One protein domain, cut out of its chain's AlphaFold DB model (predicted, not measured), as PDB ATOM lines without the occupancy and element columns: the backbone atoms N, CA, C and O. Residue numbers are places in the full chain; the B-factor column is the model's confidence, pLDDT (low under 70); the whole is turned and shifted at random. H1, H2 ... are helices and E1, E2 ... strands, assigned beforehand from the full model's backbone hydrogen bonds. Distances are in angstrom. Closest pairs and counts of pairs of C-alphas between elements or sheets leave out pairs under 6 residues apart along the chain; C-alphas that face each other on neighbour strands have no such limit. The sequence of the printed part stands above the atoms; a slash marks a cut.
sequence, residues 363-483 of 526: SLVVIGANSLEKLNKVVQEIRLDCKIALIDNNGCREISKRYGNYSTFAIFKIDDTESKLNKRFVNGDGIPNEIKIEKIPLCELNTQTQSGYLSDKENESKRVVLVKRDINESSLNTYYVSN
ATOM      1  N   SER A 363     237.671 161.579 146.249       80.06
ATOM      2  CA  SER A 363     237.921 161.664 144.819       80.06
ATOM      3  C   SER A 363     238.001 163.114 144.370       80.06
ATOM      4  O   SER A 363     237.242 163.975 144.821       80.06
ATOM      5  N   LEU A 364     238.918 163.380 143.446       84.62
ATOM      6  CA  LEU A 364     238.928 164.600 142.655       84.62
ATOM      7  C   LEU A 364     238.000 164.397 141.457       84.62
ATOM      8  O   LEU A 364     238.129 163.419 140.724       84.62
ATOM      9  N   VAL A 365     237.079 165.327 141.238       86.12
ATOM     10  CA  VAL A 365     236.220 165.340 140.053       86.12
ATOM     11  C   VAL A 365     236.685 166.465 139.147       86.12
ATOM     12  O   VAL A 365     236.786 167.614 139.578       86.12
ATOM     13  N   VAL A 366     236.972 166.127 137.893       88.25
ATOM     14  CA  VAL A 366     237.433 167.057 136.861       88.25
ATOM     15  C   VAL A 366     236.434 167.054 135.711       88.25
ATOM     16  O   VAL A 366     236.171 166.012 135.116       88.25
ATOM     17  N   ILE A 367     235.885 168.222 135.385       88.25
ATOM     18  CA  ILE A 367     234.936 168.422 134.286       88.25
ATOM     19  C   ILE A 367     235.586 169.333 133.249       88.25
ATOM     20  O   ILE A 367     235.731 170.526 133.495       88.25
ATOM     21  N   GLY A 368     235.981 168.786 132.102       88.31
ATOM     22  CA  GLY A 368     236.542 169.541 130.979       88.31
ATOM     23  C   GLY A 368     235.478 169.902 129.943       88.31
ATOM     24  O   GLY A 368     234.669 169.050 129.570       88.31
ATOM     25  N   ALA A 369     235.484 171.148 129.465       88.06
ATOM     26  CA  ALA A 369     234.612 171.622 128.393       88.06
ATOM     27  C   ALA A 369     235.297 172.708 127.543       88.06
ATOM     28  O   ALA A 369     236.101 173.490 128.040       88.06
ATOM     29  N   ASN A 370     234.926 172.796 126.262       84.25
ATOM     30  CA  ASN A 370     235.399 173.858 125.357       84.25
ATOM     31  C   ASN A 370     234.553 175.143 125.407       84.25
ATOM     32  O   ASN A 370     234.887 176.147 124.783       84.25
ATOM     33  N   SER A 371     233.431 175.112 126.132       82.25
ATOM     34  CA  SER A 371     232.503 176.231 126.275       82.25
ATOM     35  C   SER A 371     232.186 176.455 127.748       82.25
ATOM     36  O   SER A 371     231.617 175.580 128.408       82.25
ATOM     37  N   LEU A 372     232.507 177.652 128.245       80.00
ATOM     38  CA  LEU A 372     232.223 178.065 129.620       80.00
ATOM     39  C   LEU A 372     230.715 178.051 129.926       80.00
ATOM     40  O   LEU A 372     230.309 177.682 131.023       80.00
ATOM     41  N   GLU A 373     229.868 178.398 128.953       80.00
ATOM     42  CA  GLU A 373     228.409 178.363 129.117       80.00
ATOM     43  C   GLU A 373     227.894 176.943 129.370       80.00
ATOM     44  O   GLU A 373     227.048 176.728 130.240       80.00
ATOM     45  N   LYS A 374     228.419 175.962 128.627       78.69
ATOM     46  CA  LYS A 374     228.064 174.549 128.799       78.69
ATOM     47  C   LYS A 374     228.582 174.012 130.135       78.69
ATOM     48  O   LYS A 374     227.848 173.311 130.826       78.69
ATOM     49  N   LEU A 375     229.799 174.401 130.521       82.44
ATOM     50  CA  LEU A 375     230.382 174.060 131.820       82.44
ATOM     51  C   LEU A 375     229.527 174.594 132.976       82.44
ATOM     52  O   LEU A 375     229.190 173.845 133.887       82.44
ATOM     53  N   ASN A 376     229.107 175.859 132.902       80.19
ATOM     54  CA  ASN A 376     228.280 176.493 133.927       80.19
ATOM     55  C   ASN A 376     226.922 175.803 134.097       80.19
ATOM     56  O   ASN A 376     226.478 175.636 135.229       80.19
ATOM     57  N   LYS A 377     226.280 175.360 133.006       77.31
ATOM     58  CA  LYS A 377     225.023 174.594 133.086       77.31
ATOM     59  C   LYS A 377     225.213 173.286 133.856       77.31
ATOM     60  O   LYS A 377     224.459 173.014 134.783       77.31
ATOM     61  N   VAL A 378     226.265 172.530 133.536       77.19
ATOM     62  CA  VAL A 378     226.580 171.271 134.234       77.19
ATOM     63  C   VAL A 378     226.921 171.517 135.705       77.19
ATOM     64  O   VAL A 378     226.410 170.825 136.580       77.19
ATOM     65  N   VAL A 379     227.724 172.539 136.002       78.12
ATOM     66  CA  VAL A 379     228.082 172.916 137.378       78.12
ATOM     67  C   VAL A 379     226.845 173.317 138.198       78.12
ATOM     68  O   VAL A 379     226.714 172.900 139.347       78.12
ATOM     69  N   GLN A 380     225.906 174.070 137.615       76.06
ATOM     70  CA  GLN A 380     224.651 174.457 138.277       76.06
ATOM     71  C   GLN A 380     223.722 173.263 138.543       76.06
ATOM     72  O   GLN A 380     223.024 173.239 139.559       76.06
ATOM     73  N   GLU A 381     223.718 172.264 137.660       69.69
ATOM     74  CA  GLU A 381     222.928 171.038 137.819       69.69
ATOM     75  C   GLU A 381     223.475 170.100 138.903       69.69
ATOM     76  O   GLU A 381     222.712 169.336 139.497       69.69
ATOM     77  N   ILE A 382     224.779 170.161 139.180       67.31
ATOM     78  CA  ILE A 382     225.458 169.283 140.137       67.31
ATOM     79  C   ILE A 382     225.077 169.597 141.599       67.31
ATOM     80  O   ILE A 382     225.131 168.684 142.414       67.31
ATOM     81  N   ARG A 383     224.600 170.816 141.926       56.75
ATOM     82  CA  ARG A 383     224.101 171.234 143.267       56.75
ATOM     83  C   ARG A 383     224.838 170.563 144.444       56.75
ATOM     84  O   ARG A 383     224.225 169.869 145.257       56.75
ATOM     85  N   LEU A 384     226.150 170.763 144.529       62.44
ATOM     86  CA  LEU A 384     226.958 170.284 145.651       62.44
ATOM     87  C   LEU A 384     227.288 171.444 146.596       62.44
ATOM     88  O   LEU A 384     227.633 172.530 146.135       62.44
ATOM     89  N   ASP A 385     227.264 171.188 147.905       65.19
ATOM     90  CA  ASP A 385     227.736 172.109 148.957       65.19
ATOM     91  C   ASP A 385     229.283 172.167 149.014       65.19
ATOM     92  O   ASP A 385     229.887 172.363 150.068       65.19
ATOM     93  N   CYS A 386     229.957 171.956 147.878       70.31
ATOM     94  CA  CYS A 386     231.412 171.888 147.776       70.31
ATOM     95  C   CYS A 386     231.984 173.113 147.052       70.31
ATOM     96  O   CYS A 386     231.350 173.694 146.171       70.31
ATOM     97  N   LYS A 387     233.230 173.475 147.374       79.50
ATOM     98  CA  LYS A 387     233.953 174.537 146.662       79.50
ATOM     99  C   LYS A 387     234.347 174.066 145.266       79.50
ATOM    100  O   LYS A 387     235.072 173.080 145.130       79.50
ATOM    101  N   ILE A 388     233.893 174.794 144.251       85.44
ATOM    102  CA  ILE A 388     234.179 174.507 142.844       85.44
ATOM    103  C   ILE A 388     235.184 175.533 142.337       85.44
ATOM    104  O   ILE A 388     234.890 176.730 142.317       85.44
ATOM    105  N   ALA A 389     236.349 175.062 141.905       87.81
ATOM    106  CA  ALA A 389     237.348 175.894 141.251       87.81
ATOM    107  C   ALA A 389     237.207 175.800 139.726       87.81
ATOM    108  O   ALA A 389     236.856 174.750 139.185       87.81
ATOM    109  N   LEU A 390     237.505 176.897 139.032       89.19
ATOM    110  CA  LEU A 390     237.565 176.965 137.575       89.19
ATOM    111  C   LEU A 390     239.006 177.201 137.130       89.19
ATOM    112  O   LEU A 390     239.698 178.065 137.675       89.19
ATOM    113  N   ILE A 391     239.447 176.444 136.131       88.62
ATOM    114  CA  ILE A 391     240.777 176.555 135.536       88.62
ATOM    115  C   ILE A 391     240.622 176.745 134.034       88.62
ATOM    116  O   ILE A 391     240.073 175.880 133.358       88.62
ATOM    117  N   ASP A 392     241.127 177.857 133.514       89.12
ATOM    118  CA  ASP A 392     241.206 178.103 132.078       89.12
ATOM    119  C   ASP A 392     242.614 177.774 131.575       89.12
ATOM    120  O   ASP A 392     243.617 178.347 132.018       89.12
ATOM    121  N   ASN A 393     242.683 176.807 130.672       86.38
ATOM    122  CA  ASN A 393     243.888 176.270 130.072       86.38
ATOM    123  C   ASN A 393     244.191 177.001 128.758       86.38
ATOM    124  O   ASN A 393     243.882 176.515 127.668       86.38
ATOM    125  N   ASN A 394     244.879 178.142 128.845       84.75
ATOM    126  CA  ASN A 394     245.365 178.865 127.668       84.75
ATOM    127  C   ASN A 394     246.726 178.317 127.200       84.75
ATOM    128  O   ASN A 394     247.737 179.023 127.133       84.75
ATOM    129  N   GLY A 395     246.740 177.024 126.850       71.88
ATOM    130  CA  GLY A 395     247.848 176.372 126.145       71.88
ATOM    131  C   GLY A 395     248.911 175.700 127.022       71.88
ATOM    132  O   GLY A 395     250.039 175.514 126.554       71.88
ATOM    133  N   CYS A 396     248.588 175.317 128.260       79.75
ATOM    134  CA  CYS A 396     249.457 174.487 129.098       79.75
ATOM    135  C   CYS A 396     249.402 173.026 128.622       79.75
ATOM    136  O   CYS A 396     248.373 172.350 128.699       79.75
ATOM    137  N   ARG A 397     250.529 172.532 128.097       80.56
ATOM    138  CA  ARG A 397     250.611 171.208 127.457       80.56
ATOM    139  C   ARG A 397     250.421 170.078 128.461       80.56
ATOM    140  O   ARG A 397     249.892 169.036 128.102       80.56
ATOM    141  N   GLU A 398     250.853 170.288 129.693       78.25
ATOM    142  CA  GLU A 398     250.811 169.340 130.799       78.25
ATOM    143  C   GLU A 398     249.360 169.031 131.192       78.25
ATOM    144  O   GLU A 398     248.976 167.862 131.261       78.25
ATOM    145  N   ILE A 399     248.525 170.071 131.318       84.44
ATOM    146  CA  ILE A 399     247.080 169.938 131.561       84.44
ATOM    147  C   ILE A 399     246.414 169.217 130.387       84.44
ATOM    148  O   ILE A 399     245.716 168.217 130.578       84.44
ATOM    149  N   SER A 400     246.683 169.677 129.160       85.25
ATOM    150  CA  SER A 400     246.126 169.078 127.944       85.25
ATOM    151  C   SER A 400     246.496 167.599 127.786       85.25
ATOM    152  O   SER A 400     245.676 166.794 127.349       85.25
ATOM    153  N   LYS A 401     247.722 167.219 128.169       83.38
ATOM    154  CA  LYS A 401     248.212 165.838 128.109       83.38
ATOM    155  C   LYS A 401     247.499 164.929 129.113       83.38
ATOM    156  O   LYS A 401     247.257 163.772 128.780       83.38
ATOM    157  N   ARG A 402     247.169 165.420 130.317       83.31
ATOM    158  CA  ARG A 402     246.516 164.609 131.363       83.31
ATOM    159  C   ARG A 402     245.001 164.517 131.201       83.31
ATOM    160  O   ARG A 402     244.454 163.427 131.360       83.31
ATOM    161  N   TYR A 403     244.338 165.640 130.925       83.25
ATOM    162  CA  TYR A 403     242.873 165.743 130.967       83.25
ATOM    163  C   TYR A 403     242.218 165.953 129.595       83.25
ATOM    164  O   TYR A 403     240.994 165.877 129.484       83.25
ATOM    165  N   GLY A 404     243.018 166.124 128.539       81.19
ATOM    166  CA  GLY A 404     242.560 166.334 127.166       81.19
ATOM    167  C   GLY A 404     242.582 167.805 126.741       81.19
ATOM    168  O   GLY A 404     242.759 168.712 127.553       81.19
ATOM    169  N   ASN A 405     242.394 168.046 125.442       84.44
ATOM    170  CA  ASN A 405     242.428 169.380 124.832       84.44
ATOM    171  C   ASN A 405     241.126 170.166 125.082       84.44
ATOM    172  O   ASN A 405     240.429 170.518 124.133       84.44
ATOM    173  N   TYR A 406     240.804 170.415 126.351       86.69
ATOM    174  CA  TYR A 406     239.715 171.302 126.755       86.69
ATOM    175  C   TYR A 406     240.250 172.687 127.115       86.69
ATOM    176  O   TYR A 406     241.335 172.795 127.700       86.69
ATOM    177  N   SER A 407     239.497 173.735 126.768       84.50
ATOM    178  CA  SER A 407     239.845 175.108 127.148       84.50
ATOM    179  C   SER A 407     239.627 175.348 128.635       84.50
ATOM    180  O   SER A 407     240.526 175.846 129.292       84.50
ATOM    181  N   THR A 408     238.495 174.933 129.208       89.38
ATOM    182  CA  THR A 408     238.170 175.233 130.607       89.38
ATOM    183  C   THR A 408     237.806 173.976 131.391       89.38
ATOM    184  O   THR A 408     237.146 173.065 130.886       89.38
ATOM    185  N   PHE A 409     238.215 173.943 132.656       90.62
ATOM    186  CA  PHE A 409     237.963 172.864 133.598       90.62
ATOM    187  C   PHE A 409     237.235 173.386 134.837       90.62
ATOM    188  O   PHE A 409     237.625 174.408 135.399       90.62
ATOM    189  N   ALA A 410     236.212 172.667 135.293       89.12
ATOM    190  CA  ALA A 410     235.670 172.805 136.640       89.12
ATOM    191  C   ALA A 410     236.156 171.637 137.493       89.12
ATOM    192  O   ALA A 410     236.095 170.483 137.063       89.12
ATOM    193  N   ILE A 411     236.641 171.936 138.693       90.06
ATOM    194  CA  ILE A 411     237.204 170.938 139.596       90.06
ATOM    195  C   ILE A 411     236.650 171.103 140.997       90.06
ATOM    196  O   ILE A 411     236.479 172.215 141.500       90.06
ATOM    197  N   PHE A 412     236.393 169.978 141.641       86.94
ATOM    198  CA  PHE A 412     235.984 169.936 143.033       86.94
ATOM    199  C   PHE A 412     236.344 168.582 143.624       86.94
ATOM    200  O   PHE A 412     236.656 167.618 142.923       86.94
ATOM    201  N   LYS A 413     236.341 168.536 144.947       85.25
ATOM    202  CA  LYS A 413     236.706 167.365 145.725       85.25
ATOM    203  C   LYS A 413     235.474 166.849 146.444       85.25
ATOM    204  O   LYS A 413     234.729 167.652 146.998       85.25
ATOM    205  N   ILE A 414     235.296 165.535 146.424       80.06
ATOM    206  CA  ILE A 414     234.183 164.854 147.082       80.06
ATOM    207  C   ILE A 414     234.695 163.748 147.996       80.06
ATOM    208  O   ILE A 414     235.707 163.102 147.705       80.06
ATOM    209  N   ASP A 415     233.949 163.510 149.065       74.38
ATOM    210  CA  ASP A 415     234.088 162.332 149.910       74.38
ATOM    211  C   ASP A 415     233.200 161.237 149.294       74.38
ATOM    212  O   ASP A 415     232.066 161.509 148.901       74.38
ATOM    213  N   ASP A 416     233.665 159.990 149.188       63.94
ATOM    214  CA  ASP A 416     232.886 158.903 148.560       63.94
ATOM    215  C   ASP A 416     231.594 158.555 149.319       63.94
ATOM    216  O   ASP A 416     230.705 157.895 148.775       63.94
ATOM    217  N   THR A 417     231.456 159.022 150.561       53.69
ATOM    218  CA  THR A 417     230.205 158.970 151.328       53.69
ATOM    219  C   THR A 417     229.132 159.904 150.751       53.69
ATOM    220  O   THR A 417     227.939 159.601 150.848       53.69
ATOM    221  N   GLU A 418     229.518 160.991 150.073       53.44
ATOM    222  CA  GLU A 418     228.616 161.846 149.301       53.44
ATOM    223  C   GLU A 418     228.362 161.253 147.906       53.44
ATOM    224  O   GLU A 418     228.853 161.707 146.875       53.44
ATOM    225  N   SER A 419     227.483 160.252 147.860       50.41
ATOM    226  CA  SER A 419     226.918 159.637 146.642       50.41
ATOM    227  C   SER A 419     226.098 160.586 145.733       50.41
ATOM    228  O   SER A 419     225.339 160.134 144.876       50.41
ATOM    229  N   LYS A 420     226.224 161.910 145.902       52.66
ATOM    230  CA  LYS A 420     225.384 162.950 145.282       52.66
ATOM    231  C   LYS A 420     225.849 163.422 143.901       52.66
ATOM    232  O   LYS A 420     225.243 164.334 143.346       52.66
ATOM    233  N   LEU A 421     226.862 162.805 143.293       57.72
ATOM    234  CA  LEU A 421     227.013 162.930 141.842       57.72
ATOM    235  C   LEU A 421     225.812 162.228 141.203       57.72
ATOM    236  O   LEU A 421     225.738 161.001 141.195       57.72
ATOM    237  N   ASN A 422     224.840 163.021 140.735       55.69
ATOM    238  CA  ASN A 422     223.610 162.552 140.096       55.69
ATOM    239  C   ASN A 422     223.894 161.331 139.203       55.69
ATOM    240  O   ASN A 422     224.780 161.391 138.354       55.69
ATOM    241  N   LYS A 423     223.121 160.242 139.353       55.50
ATOM    242  CA  LYS A 423     223.304 158.973 138.607       55.50
ATOM    243  C   LYS A 423     223.444 159.156 137.083       55.50
ATOM    244  O   LYS A 423     224.104 158.349 136.439       55.50
ATOM    245  N   ARG A 424     222.883 160.240 136.527       51.69
ATOM    246  CA  ARG A 424     223.079 160.678 135.131       51.69
ATOM    247  C   ARG A 424     224.554 160.850 134.749       51.69
ATOM    248  O   ARG A 424     224.954 160.413 133.681       51.69
ATOM    249  N   PHE A 425     225.374 161.421 135.630       57.44
ATOM    250  CA  PHE A 425     226.789 161.676 135.356       57.44
ATOM    251  C   PHE A 425     227.667 160.429 135.509       57.44
ATOM    252  O   PHE A 425     228.662 160.302 134.807       57.44
ATOM    253  N   VAL A 426     227.284 159.497 136.390       52.47
ATOM    254  CA  VAL A 426     227.999 158.222 136.597       52.47
ATOM    255  C   VAL A 426     227.756 157.250 135.437       52.47
ATOM    256  O   VAL A 426     228.661 156.516 135.058       52.47
ATOM    257  N   ASN A 427     226.561 157.285 134.838       52.56
ATOM    258  CA  ASN A 427     226.183 156.411 133.724       52.56
ATOM    259  C   ASN A 427     226.364 157.056 132.336       52.56
ATOM    260  O   ASN A 427     226.098 156.406 131.331       52.56
ATOM    261  N   GLY A 428     226.794 158.322 132.264       52.78
ATOM    262  CA  GLY A 428     226.983 159.056 131.004       52.78
ATOM    263  C   GLY A 428     225.692 159.521 130.312       52.78
ATOM    264  O   GLY A 428     225.754 160.090 129.223       52.78
ATOM    265  N   ASP A 429     224.525 159.328 130.931       49.09
ATOM    266  CA  ASP A 429     223.226 159.663 130.346       49.09
ATOM    267  C   ASP A 429     222.949 161.174 130.396       49.09
ATOM    268  O   ASP A 429     222.728 161.761 131.460       49.09
ATOM    269  N   GLY A 430     222.892 161.804 129.217       54.50
ATOM    270  CA  GLY A 430     222.523 163.215 129.055       54.50
ATOM    271  C   GLY A 430     223.682 164.211 129.156       54.50
ATOM    272  O   GLY A 430     223.431 165.416 129.186       54.50
ATOM    273  N   ILE A 431     224.934 163.744 129.178       61.59
ATOM    274  CA  ILE A 431     226.110 164.616 129.081       61.59
ATOM    275  C   ILE A 431     226.309 165.008 127.605       61.59
ATOM    276  O   ILE A 431     226.382 164.126 126.749       61.59
ATOM    277  N   PRO A 432     226.409 166.306 127.263       62.94
ATOM    278  CA  PRO A 432     226.759 166.729 125.910       62.94
ATOM    279  C   PRO A 432     228.098 166.120 125.464       62.94
ATOM    280  O   PRO A 432     229.060 166.168 126.223       62.94
ATOM    281  N   ASN A 433     228.200 165.658 124.209       61.06
ATOM    282  CA  ASN A 433     229.405 165.030 123.626       61.06
ATOM    283  C   ASN A 433     230.710 165.858 123.739       61.06
ATOM    284  O   ASN A 433     231.795 165.354 123.464       61.06
ATOM    285  N   GLU A 434     230.619 167.134 124.112       70.44
ATOM    286  CA  GLU A 434     231.738 168.072 124.248       70.44
ATOM    287  C   GLU A 434     232.240 168.240 125.694       70.44
ATOM    288  O   GLU A 434     233.134 169.053 125.937       70.44
ATOM    289  N   ILE A 435     231.658 167.516 126.655       75.69
ATOM    290  CA  ILE A 435     232.017 167.581 128.074       75.69
ATOM    291  C   ILE A 435     232.560 166.226 128.512       75.69
ATOM    292  O   ILE A 435     231.919 165.198 128.309       75.69
ATOM    293  N   LYS A 436     233.729 166.230 129.155       81.06
ATOM    294  CA  LYS A 436     234.299 165.036 129.786       81.06
ATOM    295  C   LYS A 436     234.308 165.213 131.292       81.06
ATOM    296  O   LYS A 436     234.814 166.214 131.790       81.06
ATOM    297  N   ILE A 437     233.778 164.222 132.000       80.19
ATOM    298  CA  ILE A 437     233.823 164.142 133.459       80.19
ATOM    299  C   ILE A 437     234.738 162.978 133.828       80.19
ATOM    300  O   ILE A 437     234.536 161.858 133.366       80.19
ATOM    301  N   GLU A 438     235.750 163.245 134.644       81.25
ATOM    302  CA  GLU A 438     236.679 162.247 135.167       81.25
ATOM    303  C   GLU A 438     236.606 162.287 136.698       81.25
ATOM    304  O   GLU A 438     236.871 163.324 137.310       81.25
ATOM    305  N   LYS A 439     236.205 161.171 137.319       82.75
ATOM    306  CA  LYS A 439     236.295 160.967 138.769       82.75
ATOM    307  C   LYS A 439     237.577 160.190 139.042       82.75
ATOM    308  O   LYS A 439     237.727 159.081 138.542       82.75
ATOM    309  N   ILE A 440     238.475 160.780 139.819       77.69
ATOM    310  CA  ILE A 440     239.817 160.262 140.075       77.69
ATOM    311  C   ILE A 440     239.937 160.015 141.576       77.69
ATOM    312  O   ILE A 440     239.947 160.990 142.340       77.69
ATOM    313  N   PRO A 441     240.013 158.752 142.019       75.19
ATOM    314  CA  PRO A 441     240.367 158.429 143.395       75.19
ATOM    315  C   PRO A 441     241.692 159.100 143.764       75.19
ATOM    316  O   PRO A 441     242.625 159.113 142.957       75.19
ATOM    317  N   LEU A 442     241.802 159.676 144.966       72.44
ATOM    318  CA  LEU A 442     243.042 160.367 145.344       72.44
ATOM    319  C   LEU A 442     244.254 159.425 145.362       72.44
ATOM    320  O   LEU A 442     245.362 159.874 145.070       72.44
ATOM    321  N   CYS A 443     244.035 158.130 145.601       62.78
ATOM    322  CA  CYS A 443     245.053 157.090 145.478       62.78
ATOM    323  C   CYS A 443     245.642 156.895 144.073       62.78
ATOM    324  O   CYS A 443     246.749 156.384 143.940       62.78
ATOM    325  N   GLU A 444     244.963 157.354 143.022       65.94
ATOM    326  CA  GLU A 444     245.425 157.228 141.634       65.94
ATOM    327  C   GLU A 444     246.173 158.481 141.128       65.94
ATOM    328  O   GLU A 444     246.650 158.519 139.988       65.94
ATOM    329  N   LEU A 445     246.307 159.530 141.953       67.31
ATOM    330  CA  LEU A 445     247.038 160.749 141.594       67.31
ATOM    331  C   LEU A 445     248.554 160.548 141.745       67.31
ATOM    332  O   LEU A 445     249.126 160.691 142.824       67.31
ATOM    333  N   ASN A 446     249.229 160.254 140.630       56.44
ATOM    334  CA  ASN A 446     250.678 160.062 140.606       56.44
ATOM    335  C   ASN A 446     251.450 161.382 140.844       56.44
ATOM    336  O   ASN A 446     251.333 162.331 140.072       56.44
ATOM    337  N   THR A 447     252.295 161.421 141.881       56.97
ATOM    338  CA  THR A 447     253.129 162.584 142.250       56.97
ATOM    339  C   THR A 447     254.501 162.636 141.566       56.97
ATOM    340  O   THR A 447     255.238 163.600 141.767       56.97
ATOM    341  N   GLN A 448     254.902 161.600 140.824       47.59
ATOM    342  CA  GLN A 448     256.322 161.325 140.550       47.59
ATOM    343  C   GLN A 448     256.947 162.071 139.360       47.59
ATOM    344  O   GLN A 448     258.156 161.989 139.170       47.59
ATOM    345  N   THR A 449     256.198 162.828 138.557       48.41
ATOM    346  CA  THR A 449     256.774 163.497 137.371       48.41
ATOM    347  C   THR A 449     256.359 164.958 137.269       48.41
ATOM    348  O   THR A 449     255.521 165.349 136.460       48.41
ATOM    349  N   GLN A 450     256.987 165.800 138.095       55.22
ATOM    350  CA  GLN A 450     256.919 167.249 137.910       55.22
ATOM    351  C   GLN A 450     257.709 167.634 136.659       55.22
ATOM    352  O   GLN A 450     258.935 167.540 136.634       55.22
ATOM    353  N   SER A 451     256.999 168.053 135.616       53.78
ATOM    354  CA  SER A 451     257.594 168.457 134.336       53.78
ATOM    355  C   SER A 451     257.306 169.916 133.980       53.78
ATOM    356  O   SER A 451     258.109 170.519 133.272       53.78
ATOM    357  N   GLY A 452     256.235 170.508 134.526       56.56
ATOM    358  CA  GLY A 452     255.850 171.899 134.277       56.56
ATOM    359  C   GLY A 452     255.907 172.787 135.523       56.56
ATOM    360  O   GLY A 452     255.627 172.350 136.641       56.56
ATOM    361  N   TYR A 453     256.241 174.062 135.335       66.88
ATOM    362  CA  TYR A 453     256.283 175.062 136.404       66.88
ATOM    363  C   TYR A 453     255.355 176.219 136.052       66.88
ATOM    364  O   TYR A 453     255.365 176.706 134.926       66.88
ATOM    365  N   LEU A 454     254.564 176.685 137.011       70.69
ATOM    366  CA  LEU A 454     253.723 177.866 136.872       70.69
ATOM    367  C   LEU A 454     254.292 178.998 137.735       70.69
ATOM    368  O   LEU A 454     254.680 178.789 138.884       70.69
ATOM    369  N   SER A 455     254.346 180.196 137.164       67.31
ATOM    370  CA  SER A 455     254.882 181.417 137.769       67.31
ATOM    371  C   SER A 455     253.780 182.465 137.878       67.31
ATOM    372  O   SER A 455     252.906 182.540 137.027       67.31
ATOM    373  N   ASP A 456     253.804 183.296 138.910       68.19
ATOM    374  CA  ASP A 456     252.958 184.489 139.035       68.19
ATOM    375  C   ASP A 456     253.526 185.686 138.248       68.19
ATOM    376  O   ASP A 456     252.837 186.684 138.039       68.19
ATOM    377  N   LYS A 457     254.776 185.586 137.781       66.06
ATOM    378  CA  LYS A 457     255.426 186.587 136.932       66.06
ATOM    379  C   LYS A 457     255.194 186.300 135.459       66.06
ATOM    380  O   LYS A 457     255.441 185.182 135.000       66.06
ATOM    381  N   GLU A 458     254.828 187.354 134.743       67.19
ATOM    382  CA  GLU A 458     254.763 187.370 133.290       67.19
ATOM    383  C   GLU A 458     256.106 186.965 132.680       67.19
ATOM    384  O   GLU A 458     257.172 187.387 133.135       67.19
ATOM    385  N   ASN A 459     256.047 186.111 131.665       66.25
ATOM    386  CA  ASN A 459     257.202 185.690 130.893       66.25
ATOM    387  C   ASN A 459     256.900 185.805 129.394       66.25
ATOM    388  O   ASN A 459     255.766 186.043 128.983       66.25
ATOM    389  N   GLU A 460     257.921 185.633 128.556       58.59
ATOM    390  CA  GLU A 460     257.771 185.754 127.098       58.59
ATOM    391  C   GLU A 460     256.855 184.674 126.496       58.59
ATOM    392  O   GLU A 460     256.353 184.809 125.374       58.59
ATOM    393  N   SER A 461     256.603 183.593 127.243       58.84
ATOM    394  CA  SER A 461     255.655 182.568 126.842       58.84
ATOM    395  C   SER A 461     254.241 183.134 127.013       58.84
ATOM    396  O   SER A 461     253.713 183.262 128.110       58.84
ATOM    397  N   LYS A 462     253.574 183.480 125.910       63.38
ATOM    398  CA  LYS A 462     252.175 183.967 125.904       63.38
ATOM    399  C   LYS A 462     251.143 182.926 126.402       63.38
ATOM    400  O   LYS A 462     249.964 183.030 126.077       63.38
ATOM    401  N   ARG A 463     251.578 181.874 127.104       77.56
ATOM    402  CA  ARG A 463     250.769 180.763 127.613       77.56
ATOM    403  C   ARG A 463     250.488 180.981 129.084       77.56
ATOM    404  O   ARG A 463     251.406 181.133 129.891       77.56
ATOM    405  N   VAL A 464     249.209 180.949 129.417       82.81
ATOM    406  CA  VAL A 464     248.711 181.341 130.728       82.81
ATOM    407  C   VAL A 464     247.735 180.283 131.226       82.81
ATOM    408  O   VAL A 464     247.018 179.655 130.453       82.81
ATOM    409  N   VAL A 465     247.707 180.076 132.531       84.50
ATOM    410  CA  VAL A 465     246.677 179.315 133.222       84.50
ATOM    411  C   VAL A 465     245.960 180.280 134.150       84.50
ATOM    412  O   VAL A 465     246.578 180.867 135.040       84.50
ATOM    413  N   LEU A 466     244.661 180.469 133.933       86.81
ATOM    414  CA  LEU A 466     243.835 181.295 134.811       86.81
ATOM    415  C   LEU A 466     243.151 180.387 135.823       86.81
ATOM    416  O   LEU A 466     242.569 179.371 135.456       86.81
ATOM    417  N   VAL A 467     243.221 180.744 137.099       86.06
ATOM    418  CA  VAL A 467     242.694 179.930 138.192       86.06
ATOM    419  C   VAL A 467     241.783 180.775 139.055       86.06
ATOM    420  O   VAL A 467     242.206 181.743 139.692       86.06
ATOM    421  N   LYS A 468     240.530 180.347 139.135       86.75
ATOM    422  CA  LYS A 468     239.545 180.848 140.080       86.75
ATOM    423  C   LYS A 468     239.304 179.762 141.125       86.75
ATOM    424  O   LYS A 468     238.766 178.711 140.797       86.75
ATOM    425  N   ARG A 469     239.756 179.979 142.364       80.19
ATOM    426  CA  ARG A 469     239.772 178.941 143.419       80.19
ATOM    427  C   ARG A 469     238.383 178.579 143.941       80.19
ATOM    428  O   ARG A 469     238.171 177.449 144.361       80.19
ATOM    429  N   ASP A 470     237.456 179.522 143.879       81.12
ATOM    430  CA  ASP A 470     236.041 179.309 144.154       81.12
ATOM    431  C   ASP A 470     235.227 180.146 143.161       81.12
ATOM    432  O   ASP A 470     235.520 181.325 142.939       81.12
ATOM    433  N   ILE A 471     234.205 179.557 142.543       79.81
ATOM    434  CA  ILE A 471     233.310 180.261 141.622       79.81
ATOM    435  C   ILE A 471     232.653 181.495 142.265       79.81
ATOM    436  O   ILE A 471     232.378 182.465 141.552       79.81
ATOM    437  N   ASN A 472     232.478 181.490 143.590       77.69
ATOM    438  CA  ASN A 472     231.895 182.587 144.363       77.69
ATOM    439  C   ASN A 472     232.903 183.688 144.732       77.69
ATOM    440  O   ASN A 472     232.499 184.785 145.114       77.69
ATOM    441  N   GLU A 473     234.208 183.429 144.622       76.62
ATOM    442  CA  GLU A 473     235.235 184.441 144.877       76.62
ATOM    443  C   GLU A 473     235.315 185.453 143.721       76.62
ATOM    444  O   GLU A 473     235.035 185.147 142.561       76.62
ATOM    445  N   SER A 474     235.715 186.690 144.015       69.88
ATOM    446  CA  SER A 474     235.937 187.722 142.992       69.88
ATOM    447  C   SER A 474     237.338 187.664 142.377       69.88
ATOM    448  O   SER A 474     237.563 188.213 141.301       69.88
ATOM    449  N   SER A 475     238.295 187.026 143.054       77.81
ATOM    450  CA  SER A 475     239.699 186.982 142.646       77.81
ATOM    451  C   SER A 475     239.962 185.931 141.569       77.81
ATOM    452  O   SER A 475     239.680 184.747 141.759       77.81
ATOM    453  N   LEU A 476     240.572 186.368 140.465       82.56
ATOM    454  CA  LEU A 476     241.129 185.518 139.418       82.56
ATOM    455  C   LEU A 476     242.657 185.565 139.509       82.56
ATOM    456  O   LEU A 476     243.246 186.640 139.419       82.56
ATOM    457  N   ASN A 477     243.293 184.407 139.669       82.38
ATOM    458  CA  ASN A 477     244.748 184.305 139.684       82.38
ATOM    459  C   ASN A 477     245.254 183.948 138.290       82.38
ATOM    460  O   ASN A 477     244.704 183.068 137.630       82.38
ATOM    461  N   THR A 478     246.315 184.621 137.859       82.50
ATOM    462  CA  THR A 478     246.949 184.405 136.556       82.50
ATOM    463  C   THR A 478     248.304 183.757 136.779       82.50
ATOM    464  O   THR A 478     249.101 184.272 137.562       82.50
ATOM    465  N   TYR A 479     248.559 182.638 136.106       81.75
ATOM    466  CA  TYR A 479     249.836 181.941 136.170       81.75
ATOM    467  C   TYR A 479     250.436 181.745 134.778       81.75
ATOM    468  O   TYR A 479     249.743 181.359 133.846       81.75
ATOM    469  N   TYR A 480     251.735 181.958 134.640       78.38
ATOM    470  CA  TYR A 480     252.495 181.846 133.400       78.38
ATOM    471  C   TYR A 480     253.288 180.542 133.380       78.38
ATOM    472  O   TYR A 480     253.884 180.152 134.387       78.38
ATOM    473  N   VAL A 481     253.313 179.858 132.236       73.81
ATOM    474  CA  VAL A 481     254.051 178.595 132.087       73.81
ATOM    475  C   VAL A 481     255.549 178.887 132.030       73.81
ATOM    476  O   VAL A 481     256.039 179.477 131.077       73.81
ATOM    477  N   SER A 482     256.288 178.487 133.057       65.94
ATOM    478  CA  SER A 482     257.718 178.756 133.245       65.94
ATOM    479  C   SER A 482     258.561 177.486 133.133       65.94
ATOM    480  O   SER A 482     258.072 176.371 133.323       65.94
ATOM    481  N   ASN A 483     259.848 177.663 132.829       57.28
ATOM    482  CA  ASN A 483     260.815 176.573 132.845       57.28
ATOM    483  C   ASN A 483     261.370 176.349 134.269       57.28
ATOM    484  O   ASN A 483     261.521 177.310 135.027       57.28
TER     485      ASN A 483
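Overview. This is residues 363 to 483 of the 526 residues of the protein "FAD-oxidase_C domain-containing protein" of [Candida] inconspicua (UniProt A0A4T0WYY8). One sheet of seven strands curls like part of a barrel, with the short helix H2 in its hollow and H1, the longest helix, packed on the opposite face. The link from E4 to E5 arches between the sheet's two edge strands, and the four-residue H3 grazes the sheet beside E4. The printed part has 121 residues, with three named helices and seven named strands in the order E1, H1, E2, H2, E3, H3, E4, E5, E6, E7. The antiparallel sheet has the order E4, E1, E3, E2, E6, E7, E5, and the class is mixed, helices and strands. The whole is compact, with a radius of gyration of the C-alphas of 14.9 A and spans of 45 by 32 by 27 A.

Arrangement. Start in the sheet with E1, residues 363 to 369, antiparallel to E3, residues 408 to 415; N 365 and O 412 are 2.9 A apart, within hydrogen-bond range. E1 also neighbours edge strand E4, residues 435 to 441, with N 366 and O 438 at 2.9 A. E3 neighbours E2, residues 389 to 394, with N 391 and O 409 at 2.8 A. E2 neighbours E6, residues 464 to 468, with N 392 and O 466 at 2.9 A. E6 forms a hairpin with E7, residues 477 to 482, with N 465 and O 479 at 2.7 A. E7's pairing is staggered: its residues 477 to 480 pair with E6, and 480 to 482 with edge strand E5, residues 452 to 455, where N 482 and O 453 are 2.7 A apart. The sheet is strongly twisted. H1, residues 372 to 382, is on the sheet at a height of 8.8 A, over E1 and along the strands at 22 degrees to E1 on the local plane; it is only just not over E3, on which 2 of its C-alphas fall. Its closest C-alphas to E1 are Leu 375 and Ala 369, 6.0 A apart. H2, residues 397 to 403, is on the opposite face; its closest C-alphas to E5 are Glu 398 and Gly 452, at 6.6 A. H3, residues 423 to 426, only grazes the sheet with residues 425 to 426. E1, H1, E2 and E3, H3, E4 are split strand-helix-strand units, two strands running the same way with another between them, each with a right-handed crossover. In H1 and H2 every O i to N i+4 pair is within hydrogen-bond range; H3 is too short for one.

Along the chain. Find C-alpha 363 at (237.921, 161.664, 144.819); from there E1 runs 19.5 A to C-alpha 369. H1 covers 15.3 A, E2 16.0 A, H2 10.1 A, E3 23.6 A, H3 5.2 A, E4 19.7 A, E5 10.2 A and E6 13.1 A. E7 runs 15.5 A to C-alpha 482 at (257.718, 178.756, 133.245).

Size, cuts and confidence. The two C-alphas farthest apart are those of Thr 417 and Glu 460, 45.4 A. The printed part has no cut and no long link. Mean pLDDT of the printed part is 73.5; 45 residues are under 70, among them 416 to 433 and 443 to 453.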